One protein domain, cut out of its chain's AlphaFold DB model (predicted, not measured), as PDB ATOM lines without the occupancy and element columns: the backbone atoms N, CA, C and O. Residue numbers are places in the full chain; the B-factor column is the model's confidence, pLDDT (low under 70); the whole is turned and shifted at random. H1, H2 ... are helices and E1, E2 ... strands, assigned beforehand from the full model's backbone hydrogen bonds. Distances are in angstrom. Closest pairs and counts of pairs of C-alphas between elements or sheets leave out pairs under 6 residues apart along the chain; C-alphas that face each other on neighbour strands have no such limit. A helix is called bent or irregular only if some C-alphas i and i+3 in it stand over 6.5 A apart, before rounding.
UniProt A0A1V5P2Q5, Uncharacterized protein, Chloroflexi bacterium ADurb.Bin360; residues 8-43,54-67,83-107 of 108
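AT A GLANCE: This is residues 8 to 43, 54 to 67 and 83 to 107 of the 108 residues of an uncharacterized protein of Chloroflexi bacterium ADurb.Bin360 (UniProt A0A1V5P2Q5). A three-stranded sheet, with the hairpin of E3 and E4 as its longer part and the short helices H2 and H3 near each other beside it, stands across from a second, separate part, the kinked helix H1 and the short strand E1, which folds back after H1 over a tight link. Residues 19 to 25, of which 19 to 24 belong to H1, stick out. The printed part has 75 residues with three named helices and four named strands, in the order H1, E1, H2, E2, H3, E3, E4; the sheet's order is E2, E4, E3, all antiparallel, and the class is mixed, helices and strands. It is only just compact, close to loose, with a radius of gyration of the C-alphas of 13.4 A, and spans 33 by 28 by 27 A.

HOW THE PARTS SIT: H1, residues 8 to 24, has a kink of 46 degrees near residue 16. E1, residues 30 to 32, pairs with no named strand; its closest C-alpha to H1 is that of Gly 32, 7.9 A from that of Val 10. H2, residues 54 to 59, is apart from H1 and from E1. E2, residues 64 to 67, comes closest to H2 at the C-alphas of Val 65 and Ile 59, 7.6 A apart. H3, residues 83 to 88, is close to H2 but not clearly touching, with the closest C-alphas, those of Thr 84 and Leu 56, 7.3 A apart; they run the same way at a steep tilt of 49 degrees. E3, residues 90 to 97, and E4, residues 100 to 106, form a hairpin, antiparallel at 161 degrees, with N 92 and O 104 at 2.8 A and N 102 and O 95 at 2.9 A, within hydrogen-bond range. E4 is the inner strand, antiparallel to E2 at 167 degrees, with N 67 and O 103 at 2.8 A. H3 only grazes the sheet, with its residues 85 to 88; H1 is not on it. In H2 and H3 every O i to N i+4 pair is within hydrogen-bond range, in H1 10 of 13.

IN THESE COORDINATES: H1 begins at C-alpha 8, (-9.070, -0.117, 18.804), and is 24.8 A long; it is neither bent nor irregular, but only just: C-alphas 16 and 19 are 6.5 A apart. E1 is 7.0 A long, H2 8.8 A, E2 10.2 A and H3 9.1 A. E3 begins at C-alpha 90, (-5.129, -2.618, -7.597), and is 20.9 A long. E4, 20.0 A long, ends at C-alpha 106, (-1.100, -4.872, -4.967).

THE WHOLE: The two C-alphas farthest apart, those of Gln 23 and Ser 87, are 34.8 A from each other. Residues 44 to 53 are not printed, with C-alphas 43 and 54 18.4 A apart; residues 68 to 82 are not printed either, with C-alphas 67 and 83 11.8 A apart. The links printed whole, H1 to E1, H2 to E2, H3 to E3 and E3 to E4, are tight. The mean pLDDT of the printed part is 96.1, and no printed residue is under 70.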
ATOM      1  N   PHE A   8      -8.582   0.916  17.883       93.56
ATOM      2  CA  PHE A   8      -9.070  -0.117  18.804       93.56
ATOM      3  C   PHE A   8      -8.878  -1.543  18.288       93.56
ATOM      4  O   PHE A   8      -8.642  -2.459  19.083       93.56
ATOM      5  N   VAL A   9      -8.938  -1.748  16.971       93.81
ATOM      6  CA  VAL A   9      -8.723  -3.076  16.383       93.81
ATOM      7  C   VAL A   9      -7.264  -3.515  16.486       93.81
ATOM      8  O   VAL A   9      -7.021  -4.712  16.643       93.81
ATOM      9  N   VAL A  10      -6.310  -2.579  16.487       94.75
ATOM     10  CA  VAL A  10      -4.868  -2.870  16.559       94.75
ATOM     11  C   VAL A  10      -4.532  -3.705  17.795       94.75
ATOM     12  O   VAL A  10      -3.882  -4.736  17.674       94.75
ATOM     13  N   ILE A  11      -5.065  -3.338  18.966       91.94
ATOM     14  CA  ILE A  11      -4.776  -4.025  20.239       91.94
ATOM     15  C   ILE A  11      -5.190  -5.500  20.179       91.94
ATOM     16  O   ILE A  11      -4.428  -6.393  20.548       91.94
ATOM     17  N   SER A  12      -6.419  -5.757  19.724       91.31
ATOM     18  CA  SER A  12      -6.933  -7.126  19.644       91.31
ATOM     19  C   SER A  12      -6.231  -7.912  18.540       91.31
ATOM     20  O   SER A  12      -5.937  -9.088  18.729       91.31
ATOM     21  N   PHE A  13      -5.947  -7.272  17.403       93.75
ATOM     22  CA  PHE A  13      -5.205  -7.892  16.313       93.75
ATOM     23  C   PHE A  13      -3.821  -8.341  16.781       93.75
ATOM     24  O   PHE A  13      -3.488  -9.509  16.608       93.75
ATOM     25  N   ASP A  14      -3.058  -7.458  17.425       93.44
ATOM     26  CA  ASP A  14      -1.703  -7.752  17.893       93.44
ATOM     27  C   ASP A  14      -1.686  -8.920  18.877       93.44
ATOM     28  O   ASP A  14      -0.879  -9.834  18.714       93.44
ATOM     29  N   TYR A  15      -2.630  -8.952  19.825       94.50
ATOM     30  CA  TYR A  15      -2.736 -10.040  20.799       94.50
ATOM     31  C   TYR A  15      -2.866 -11.425  20.146       94.50
ATOM     32  O   TYR A  15      -2.228 -12.378  20.583       94.50
ATOM     33  N   TYR A  16      -3.687 -11.555  19.099       93.81
ATOM     34  CA  TYR A  16      -3.870 -12.840  18.414       93.81
ATOM     35  C   TYR A  16      -2.821 -13.103  17.333       93.81
ATOM     36  O   TYR A  16      -2.535 -14.261  17.029       93.81
ATOM     37  N   PHE A  17      -2.275 -12.059  16.711       94.44
ATOM     38  CA  PHE A  17      -1.332 -12.193  15.605       94.44
ATOM     39  C   PHE A  17       0.094 -12.501  16.078       94.44
ATOM     40  O   PHE A  17       0.855 -13.101  15.320       94.44
ATOM     41  N   GLU A  18       0.434 -12.178  17.331       94.12
ATOM     42  CA  GLU A  18       1.752 -12.442  17.924       94.12
ATOM     43  C   GLU A  18       2.185 -13.914  17.774       94.12
ATOM     44  O   GLU A  18       3.319 -14.190  17.378       94.12
ATOM     45  N   GLU A  19       1.283 -14.873  18.010       95.25
ATOM     46  CA  GLU A  19       1.585 -16.305  17.853       95.25
ATOM     47  C   GLU A  19       1.992 -16.645  16.409       95.25
ATOM     48  O   GLU A  19       2.941 -17.398  16.180       95.25
ATOM     49  N   PHE A  20       1.321 -16.047  15.422       94.38
ATOM     50  CA  PHE A  20       1.623 -16.261  14.008       94.38
ATOM     51  C   PHE A  20       2.949 -15.610  13.611       94.38
ATOM     52  O   PHE A  20       3.716 -16.207  12.855       94.38
ATOM     53  N   GLU A  21       3.254 -14.418  14.120       94.69
ATOM     54  CA  GLU A  21       4.551 -13.784  13.866       94.69
ATOM     55  C   GLU A  21       5.702 -14.640  14.378       94.69
ATOM     56  O   GLU A  21       6.677 -14.849  13.654       94.69
ATOM     57  N   GLN A  22       5.559 -15.206  15.576       94.62
ATOM     58  CA  GLN A  22       6.559 -16.100  16.150       94.62
ATOM     59  C   GLN A  22       6.657 -17.417  15.374       94.62
ATOM     60  O   GLN A  22       7.759 -17.836  15.016       94.62
ATOM     61  N   GLN A  23       5.523 -18.061  15.081       96.94
ATOM     62  CA  GLN A  23       5.487 -19.363  14.413       96.94
ATOM     63  C   GLN A  23       6.050 -19.308  12.990       96.94
ATOM     64  O   GLN A  23       6.731 -20.240  12.557       96.94
ATOM     65  N   TYR A  24       5.737 -18.247  12.247       95.94
ATOM     66  CA  TYR A  24       6.087 -18.120  10.832       95.94
ATOM     67  C   TYR A  24       7.251 -17.154  10.582       95.94
ATOM     68  O   TYR A  24       7.587 -16.915   9.423       95.94
ATOM     69  N   HIS A  25       7.873 -16.625  11.642       94.44
ATOM     70  CA  HIS A  25       8.953 -15.636  11.574       94.44
ATOM     71  C   HIS A  25       8.596 -14.448  10.670       94.44
ATOM     72  O   HIS A  25       9.362 -14.060   9.786       94.44
ATOM     73  N   LEU A  26       7.386 -13.915  10.850       93.31
ATOM     74  CA  LEU A  26       6.887 -12.806  10.046       93.31
ATOM     75  C   LEU A  26       7.328 -11.484  10.661       93.31
ATOM     76  O   LEU A  26       7.067 -11.221  11.830       93.31
ATOM     77  N   GLU A  27       7.918 -10.625   9.838       91.44
ATOM     78  CA  GLU A  27       8.101  -9.213  10.156       91.44
ATOM     79  C   GLU A  27       7.062  -8.412   9.373       91.44
ATOM     80  O   GLU A  27       7.103  -8.335   8.139       91.44
ATOM     81  N   VAL A  28       6.078  -7.861  10.085       91.88
ATOM     82  CA  VAL A  28       4.955  -7.161   9.465       91.88
ATOM     83  C   VAL A  28       4.860  -5.735   9.982       91.88
ATOM     84  O   VAL A  28       4.486  -5.480  11.123       91.88
ATOM     85  N   GLU A  29       5.140  -4.785   9.094       94.88
ATOM     86  CA  GLU A  29       4.880  -3.371   9.352       94.88
ATOM     87  C   GLU A  29       3.375  -3.114   9.479       94.88
ATOM     88  O   GLU A  29       2.587  -3.546   8.623       94.88
ATOM     89  N   ARG A  30       2.998  -2.390  10.533       94.94
ATOM     90  CA  ARG A  30       1.631  -1.988  10.865       94.94
ATOM     91  C   ARG A  30       1.576  -0.471  10.971       94.94
ATOM     92  O   ARG A  30       2.526   0.125  11.463       94.94
ATOM     93  N   GLN A  31       0.472   0.114  10.526       97.00
ATOM     94  CA  GLN A  31       0.264   1.556  10.565       97.00
ATOM     95  C   GLN A  31      -1.225   1.868  10.758       97.00
ATOM     96  O   GLN A  31      -2.065   1.431   9.963       97.00
ATOM     97  N   GLY A  32      -1.552   2.625  11.803       97.56
ATOM     98  CA  GLY A  32      -2.874   3.227  11.990       97.56
ATOM     99  C   GLY A  32      -3.103   4.442  11.085       97.56
ATOM    100  O   GLY A  32      -2.151   5.115  10.675       97.56
ATOM    101  N   LEU A  33      -4.367   4.706  10.750       98.00
ATOM    102  CA  LEU A  33      -4.801   5.786   9.865       98.00
ATOM    103  C   LEU A  33      -5.979   6.578  10.463       98.00
ATOM    104  O   LEU A  33      -6.897   5.960  11.000       98.00
ATOM    105  N   PRO A  34      -6.003   7.916  10.303       98.19
ATOM    106  CA  PRO A  34      -4.888   8.747   9.823       98.19
ATOM    107  C   PRO A  34      -3.731   8.862  10.830       98.19
ATOM    108  O   PRO A  34      -2.626   9.225  10.442       98.19
ATOM    109  N   LEU A  35      -3.974   8.534  12.102       97.62
ATOM    110  CA  LEU A  35      -2.979   8.560  13.176       97.62
ATOM    111  C   LEU A  35      -2.839   7.172  13.796       97.62
ATOM    112  O   LEU A  35      -3.822   6.434  13.902       97.62
ATOM    113  N   ASP A  36      -1.642   6.829  14.255       96.31
ATOM    114  CA  ASP A  36      -1.346   5.511  14.808       96.31
ATOM    115  C   ASP A  36      -1.484   5.479  16.336       96.31
ATOM    116  O   ASP A  36      -1.109   6.408  17.059       96.31
ATOM    117  N   LEU A  37      -2.056   4.385  16.848       96.12
ATOM    118  CA  LEU A  37      -2.334   4.232  18.274       96.12
ATOM    119  C   LEU A  37      -1.070   4.346  19.133       96.12
ATOM    120  O   LEU A  37      -1.110   4.929  20.219       96.12
ATOM    121  N   TYR A  38       0.042   3.768  18.690       94.12
ATOM    122  CA  TYR A  38       1.242   3.656  19.509       94.12
ATOM    123  C   TYR A  38       2.109   4.911  19.423       94.12
ATOM    124  O   TYR A  38       2.691   5.316  20.440       94.12
ATOM    125  N   THR A  39       2.175   5.552  18.253       96.00
ATOM    126  CA  THR A  39       2.959   6.782  18.067       96.00
ATOM    127  C   THR A  39       2.190   8.031  18.471       96.00
ATOM    128  O   THR A  39       2.704   8.828  19.257       96.00
ATOM    129  N   ASP A  40       0.955   8.187  18.000       96.44
ATOM    130  CA  ASP A  40       0.170   9.416  18.167       96.44
ATOM    131  C   ASP A  40      -0.761   9.359  19.379       96.44
ATOM    132  O   ASP A  40      -1.145  10.396  19.922       96.44
ATOM    133  N   ARG A  41      -1.086   8.148  19.857       94.75
ATOM    134  CA  ARG A  41      -1.900   7.909  21.066       94.75
ATOM    135  C   ARG A  41      -3.305   8.503  20.986       94.75
ATOM    136  O   ARG A  41      -3.898   8.858  22.007       94.75
ATOM    137  N   VAL A  42      -3.850   8.571  19.774       95.88
ATOM    138  CA  VAL A  42      -5.242   8.950  19.512       95.88
ATOM    139  C   VAL A  42      -6.071   7.684  19.333       95.88
ATOM    140  O   VAL A  42      -5.704   6.801  18.567       95.88
ATOM    141  N   LEU A  43      -7.178   7.577  20.070       93.50
ATOM    142  CA  LEU A  43      -7.899   6.311  20.199       93.50
ATOM    143  C   LEU A  43      -8.667   5.893  18.949       93.50
ATOM    144  O   LEU A  43      -8.607   4.727  18.617       93.50
ATOM    145  N   ALA A  54      -0.769  12.332   3.464       98.25
ATOM    146  CA  ALA A  54      -0.019  11.461   4.364       98.25
ATOM    147  C   ALA A  54      -0.254   9.984   4.018       98.25
ATOM    148  O   ALA A  54       0.708   9.230   3.901       98.25
ATOM    149  N   LEU A  55      -1.505   9.584   3.754       98.50
ATOM    150  CA  LEU A  55      -1.826   8.230   3.292       98.50
ATOM    151  C   LEU A  55      -1.118   7.888   1.973       98.50
ATOM    152  O   LEU A  55      -0.552   6.804   1.848       98.50
ATOM    153  N   LEU A  56      -1.099   8.813   1.009       98.44
ATOM    154  CA  LEU A  56      -0.379   8.638  -0.256       98.44
ATOM    155  C   LEU A  56       1.120   8.418  -0.026       98.44
ATOM    156  O   LEU A  56       1.694   7.499  -0.605       98.44
ATOM    157  N   SER A  57       1.739   9.209   0.855       98.06
ATOM    158  CA  SER A  57       3.148   9.033   1.218       98.06
ATOM    159  C   SER A  57       3.397   7.699   1.924       98.06
ATOM    160  O   SER A  57       4.383   7.029   1.629       98.06
ATOM    161  N   ILE A  58       2.483   7.272   2.803       97.38
ATOM    162  CA  ILE A  58       2.576   5.981   3.486       97.38
ATOM    163  C   ILE A  58       2.604   4.845   2.472       97.38
ATOM    164  O   ILE A  58       3.382   3.923   2.672       97.38
ATOM    165  N   ILE A  59       1.790   4.867   1.413       97.38
ATOM    166  CA  ILE A  59       1.676   3.750   0.452       97.38
ATOM    167  C   ILE A  59       2.624   3.845  -0.749       97.38
ATOM    168  O   ILE A  59       2.677   2.910  -1.552       97.38
ATOM    169  N   GLU A  60       3.367   4.940  -0.879       97.06
ATOM    170  CA  GLU A  60       4.275   5.174  -1.997       97.06
ATOM    171  C   GLU A  60       5.307   4.040  -2.131       97.06
ATOM    172  O   GLU A  60       5.933   3.606  -1.164       97.06
ATOM    173  N   GLY A  61       5.462   3.518  -3.353       95.38
ATOM    174  CA  GLY A  61       6.427   2.458  -3.662       95.38
ATOM    175  C   GLY A  61       6.104   1.080  -3.072       95.38
ATOM    176  O   GLY A  61       6.912   0.160  -3.211       95.38
ATOM    177  N   ARG A  62       4.946   0.891  -2.425       96.31
ATOM    178  CA  ARG A  62       4.585  -0.404  -1.838       96.31
ATOM    179  C   ARG A  62       4.003  -1.354  -2.872       96.31
ATOM    180  O   ARG A  62       2.970  -1.090  -3.473       96.31
ATOM    181  N   GLU A  63       4.608  -2.532  -2.980       96.75
ATOM    182  CA  GLU A  63       4.103  -3.600  -3.852       96.75
ATOM    183  C   GLU A  63       2.829  -4.266  -3.320       96.75
ATOM    184  O   GLU A  63       2.064  -4.845  -4.089       96.75
ATOM    185  N   ARG A  64       2.621  -4.235  -1.994       97.38
ATOM    186  CA  ARG A  64       1.517  -4.934  -1.332       97.38
ATOM    187  C   ARG A  64       1.094  -4.275  -0.022       97.38
ATOM    188  O   ARG A  64       1.902  -4.115   0.901       97.38
ATOM    189  N   VAL A  65      -0.201  -4.011   0.098       98.25
ATOM    190  CA  VAL A  65      -0.833  -3.398   1.269       98.25
ATOM    191  C   VAL A  65      -2.087  -4.182   1.640       98.25
ATOM    192  O   VAL A  65      -2.907  -4.497   0.785       98.25
ATOM    193  N   TRP A  66      -2.248  -4.496   2.920       98.38
ATOM    194  CA  TRP A  66      -3.511  -5.002   3.448       98.38
ATOM    195  C   TRP A  66      -4.208  -3.893   4.220       98.38
ATOM    196  O   TRP A  66      -3.574  -3.255   5.051       98.38
ATOM    197  N   LEU A  67      -5.500  -3.703   3.988       98.62
ATOM    198  CA  LEU A  67      -6.349  -2.838   4.798       98.62
ATOM    199  C   LEU A  67      -7.259  -3.709   5.665       98.62
ATOM    200  O   LEU A  67      -8.071  -4.474   5.137       98.62
ATOM    201  N   GLN A  83     -10.885   4.609  -1.114       98.56
ATOM    202  CA  GLN A  83     -10.854   5.409  -2.350       98.56
ATOM    203  C   GLN A  83      -9.433   5.845  -2.727       98.56
ATOM    204  O   GLN A  83      -9.048   5.781  -3.895       98.56
ATOM    205  N   THR A  84      -8.632   6.254  -1.740       98.56
ATOM    206  CA  THR A  84      -7.233   6.636  -1.961       98.56
ATOM    207  C   THR A  84      -6.404   5.427  -2.390       98.56
ATOM    208  O   THR A  84      -5.653   5.522  -3.362       98.56
ATOM    209  N   LEU A  85      -6.574   4.275  -1.733       98.44
ATOM    210  CA  LEU A  85      -5.895   3.030  -2.107       98.44
ATOM    211  C   LEU A  85      -6.283   2.565  -3.516       98.44
ATOM    212  O   LEU A  85      -5.393   2.280  -4.312       98.44
ATOM    213  N   ASP A  86      -7.575   2.564  -3.849       98.00
ATOM    214  CA  ASP A  86      -8.106   2.185  -5.167       98.00
ATOM    215  C   ASP A  86      -7.564   3.097  -6.292       98.00
ATOM    216  O   ASP A  86      -7.516   2.691  -7.453       98.00
ATOM    217  N   SER A  87      -7.141   4.328  -5.968       97.19
ATOM    218  CA  SER A  87      -6.558   5.271  -6.935       97.19
ATOM    219  C   SER A  87      -5.085   5.004  -7.269       97.19
ATOM    220  O   SER A  87      -4.620   5.428  -8.327       97.19
ATOM    221  N   GLN A  88      -4.348   4.337  -6.374       97.50
ATOM    222  CA  GLN A  88      -2.899   4.110  -6.506       97.50
ATOM    223  C   GLN A  88      -2.532   2.636  -6.699       97.50
ATOM    224  O   GLN A  88      -1.484   2.326  -7.261       97.50
ATOM    225  N   LEU A  89      -3.370   1.723  -6.211       98.06
ATOM    226  CA  LEU A  89      -3.119   0.289  -6.157       98.06
ATOM    227  C   LEU A  89      -4.318  -0.477  -6.713       98.06
ATOM    228  O   LEU A  89      -5.453  -0.004  -6.722       98.06
ATOM    229  N   LYS A  90      -4.078  -1.718  -7.131       98.25
ATOM    230  CA  LYS A  90      -5.129  -2.618  -7.597       98.25
ATOM    231  C   LYS A  90      -5.634  -3.483  -6.447       98.25
ATOM    232  O   LYS A  90      -4.855  -4.199  -5.819       98.25
ATOM    233  N   LEU A  91      -6.945  -3.478  -6.213       98.44
ATOM    234  CA  LEU A  91      -7.589  -4.438  -5.317       98.44
ATOM    235  C   LEU A  91      -7.488  -5.854  -5.915       98.44
ATOM    236  O   LEU A  91      -8.093  -6.146  -6.947       98.44
ATOM    237  N   ASP A  92      -6.726  -6.731  -5.267       98.44
ATOM    238  CA  ASP A  92      -6.559  -8.137  -5.664       98.44
ATOM    239  C   ASP A  92      -7.595  -9.040  -4.990       98.44
ATOM    240  O   ASP A  92      -8.181  -9.928  -5.613       98.44
ATOM    241  N   ARG A  93      -7.842  -8.812  -3.696       98.25
ATOM    242  CA  ARG A  93      -8.742  -9.649  -2.901       98.25
ATOM    243  C   ARG A  93      -9.480  -8.841  -1.854       98.25
ATOM    244  O   ARG A  93      -8.922  -7.954  -1.223       98.25
ATOM    245  N   MET A  94     -10.717  -9.239  -1.600       98.12
ATOM    246  CA  MET A  94     -11.540  -8.723  -0.519       98.12
ATOM    247  C   MET A  94     -12.189  -9.894   0.206       98.12
ATOM    248  O   MET A  94     -12.601 -10.869  -0.429       98.12
ATOM    249  N   ARG A  95     -12.241  -9.828   1.535       98.19
ATOM    250  CA  ARG A  95     -12.917 -10.833   2.351       98.19
ATOM    251  C   ARG A  95     -13.642 -10.181   3.511       98.19
ATOM    252  O   ARG A  95     -13.011  -9.533   4.345       98.19
ATOM    253  N   ASP A  96     -14.941 -10.427   3.574       97.06
ATOM    254  CA  ASP A  96     -15.787  -9.947   4.655       97.06
ATOM    255  C   ASP A  96     -15.666 -10.821   5.901       97.06
ATOM    256  O   ASP A  96     -15.506 -12.046   5.837       97.06
ATOM    257  N   PHE A  97     -15.771 -10.156   7.041       93.38
ATOM    258  CA  PHE A  97     -15.815 -10.732   8.372       93.38
ATOM    259  C   PHE A  97     -16.967 -10.097   9.151       93.38
ATOM    260  O   PHE A  97     -17.547  -9.084   8.759       93.38
ATOM    261  N   HIS A  98     -17.314 -10.691  10.290       90.25
ATOM    262  CA  HIS A  98     -18.220 -10.016  11.205       90.25
ATOM    263  C   HIS A  98     -17.531  -8.763  11.767       90.25
ATOM    264  O   HIS A  98     -16.483  -8.878  12.397       90.25
ATOM    265  N   GLY A  99     -18.109  -7.583  11.525       87.62
ATOM    266  CA  GLY A  99     -17.593  -6.304  12.024       87.62
ATOM    267  C   GLY A  99     -16.583  -5.588  11.117       87.62
ATOM    268  O   GLY A  99     -16.108  -4.520  11.491       87.62
ATOM    269  N   GLY A 100     -16.261  -6.119   9.933       94.38
ATOM    270  CA  GLY A 100     -15.367  -5.433   8.999       94.38
ATOM    271  C   GLY A 100     -14.970  -6.264   7.783       94.38
ATOM    272  O   GLY A 100     -15.428  -7.388   7.587       94.38
ATOM    273  N   THR A 101     -14.067  -5.717   6.980       97.50
ATOM    274  CA  THR A 101     -13.554  -6.338   5.761       97.50
ATOM    275  C   THR A 101     -12.036  -6.239   5.718       97.50
ATOM    276  O   THR A 101     -11.449  -5.216   6.061       97.50
ATOM    277  N   VAL A 102     -11.386  -7.289   5.224       98.06
ATOM    278  CA  VAL A 102      -9.957  -7.267   4.906       98.06
ATOM    279  C   VAL A 102      -9.788  -7.144   3.396       98.06
ATOM    280  O   VAL A 102     -10.343  -7.944   2.636       98.06
ATOM    281  N   ARG A 103      -9.017  -6.149   2.955       98.50
ATOM    282  CA  ARG A 103      -8.736  -5.873   1.538       98.50
ATOM    283  C   ARG A 103      -7.246  -6.011   1.256       98.50
ATOM    284  O   ARG A 103      -6.432  -5.477   2.001       98.50
ATOM    285  N   LEU A 104      -6.895  -6.714   0.188       98.69
ATOM    286  CA  LEU A 104      -5.538  -6.840  -0.327       98.69
ATOM    287  C   LEU A 104      -5.383  -5.968  -1.563       98.69
ATOM    288  O   LEU A 104      -6.042  -6.198  -2.576       98.69
ATOM    289  N   TYR A 105      -4.442  -5.046  -1.481       98.62
ATOM    290  CA  TYR A 105      -3.994  -4.189  -2.557       98.62
ATOM    291  C   TYR A 105      -2.601  -4.607  -3.018       98.62
ATOM    292  O   TYR A 105      -1.727  -4.898  -2.193       98.62
ATOM    293  N   ILE A 106      -2.393  -4.618  -4.328       98.44
ATOM    294  CA  ILE A 106      -1.100  -4.872  -4.967       98.44
ATOM    295  C   ILE A 106      -0.742  -3.719  -5.904       98.44
ATOM    296  O   ILE A 106      -1.623  -2.958  -6.315       98.44
ATOM    297  N   ALA A 107       0.540  -3.592  -6.245       96.00
ATOM    298  CA  ALA A 107       0.970  -2.673  -7.295       96.00
ATOM    299  C   ALA A 107       0.155  -2.892  -8.600       96.00
ATOM    300  O   ALA A 107      -0.235  -4.034  -8.865       96.00
TER     301      ALA A 107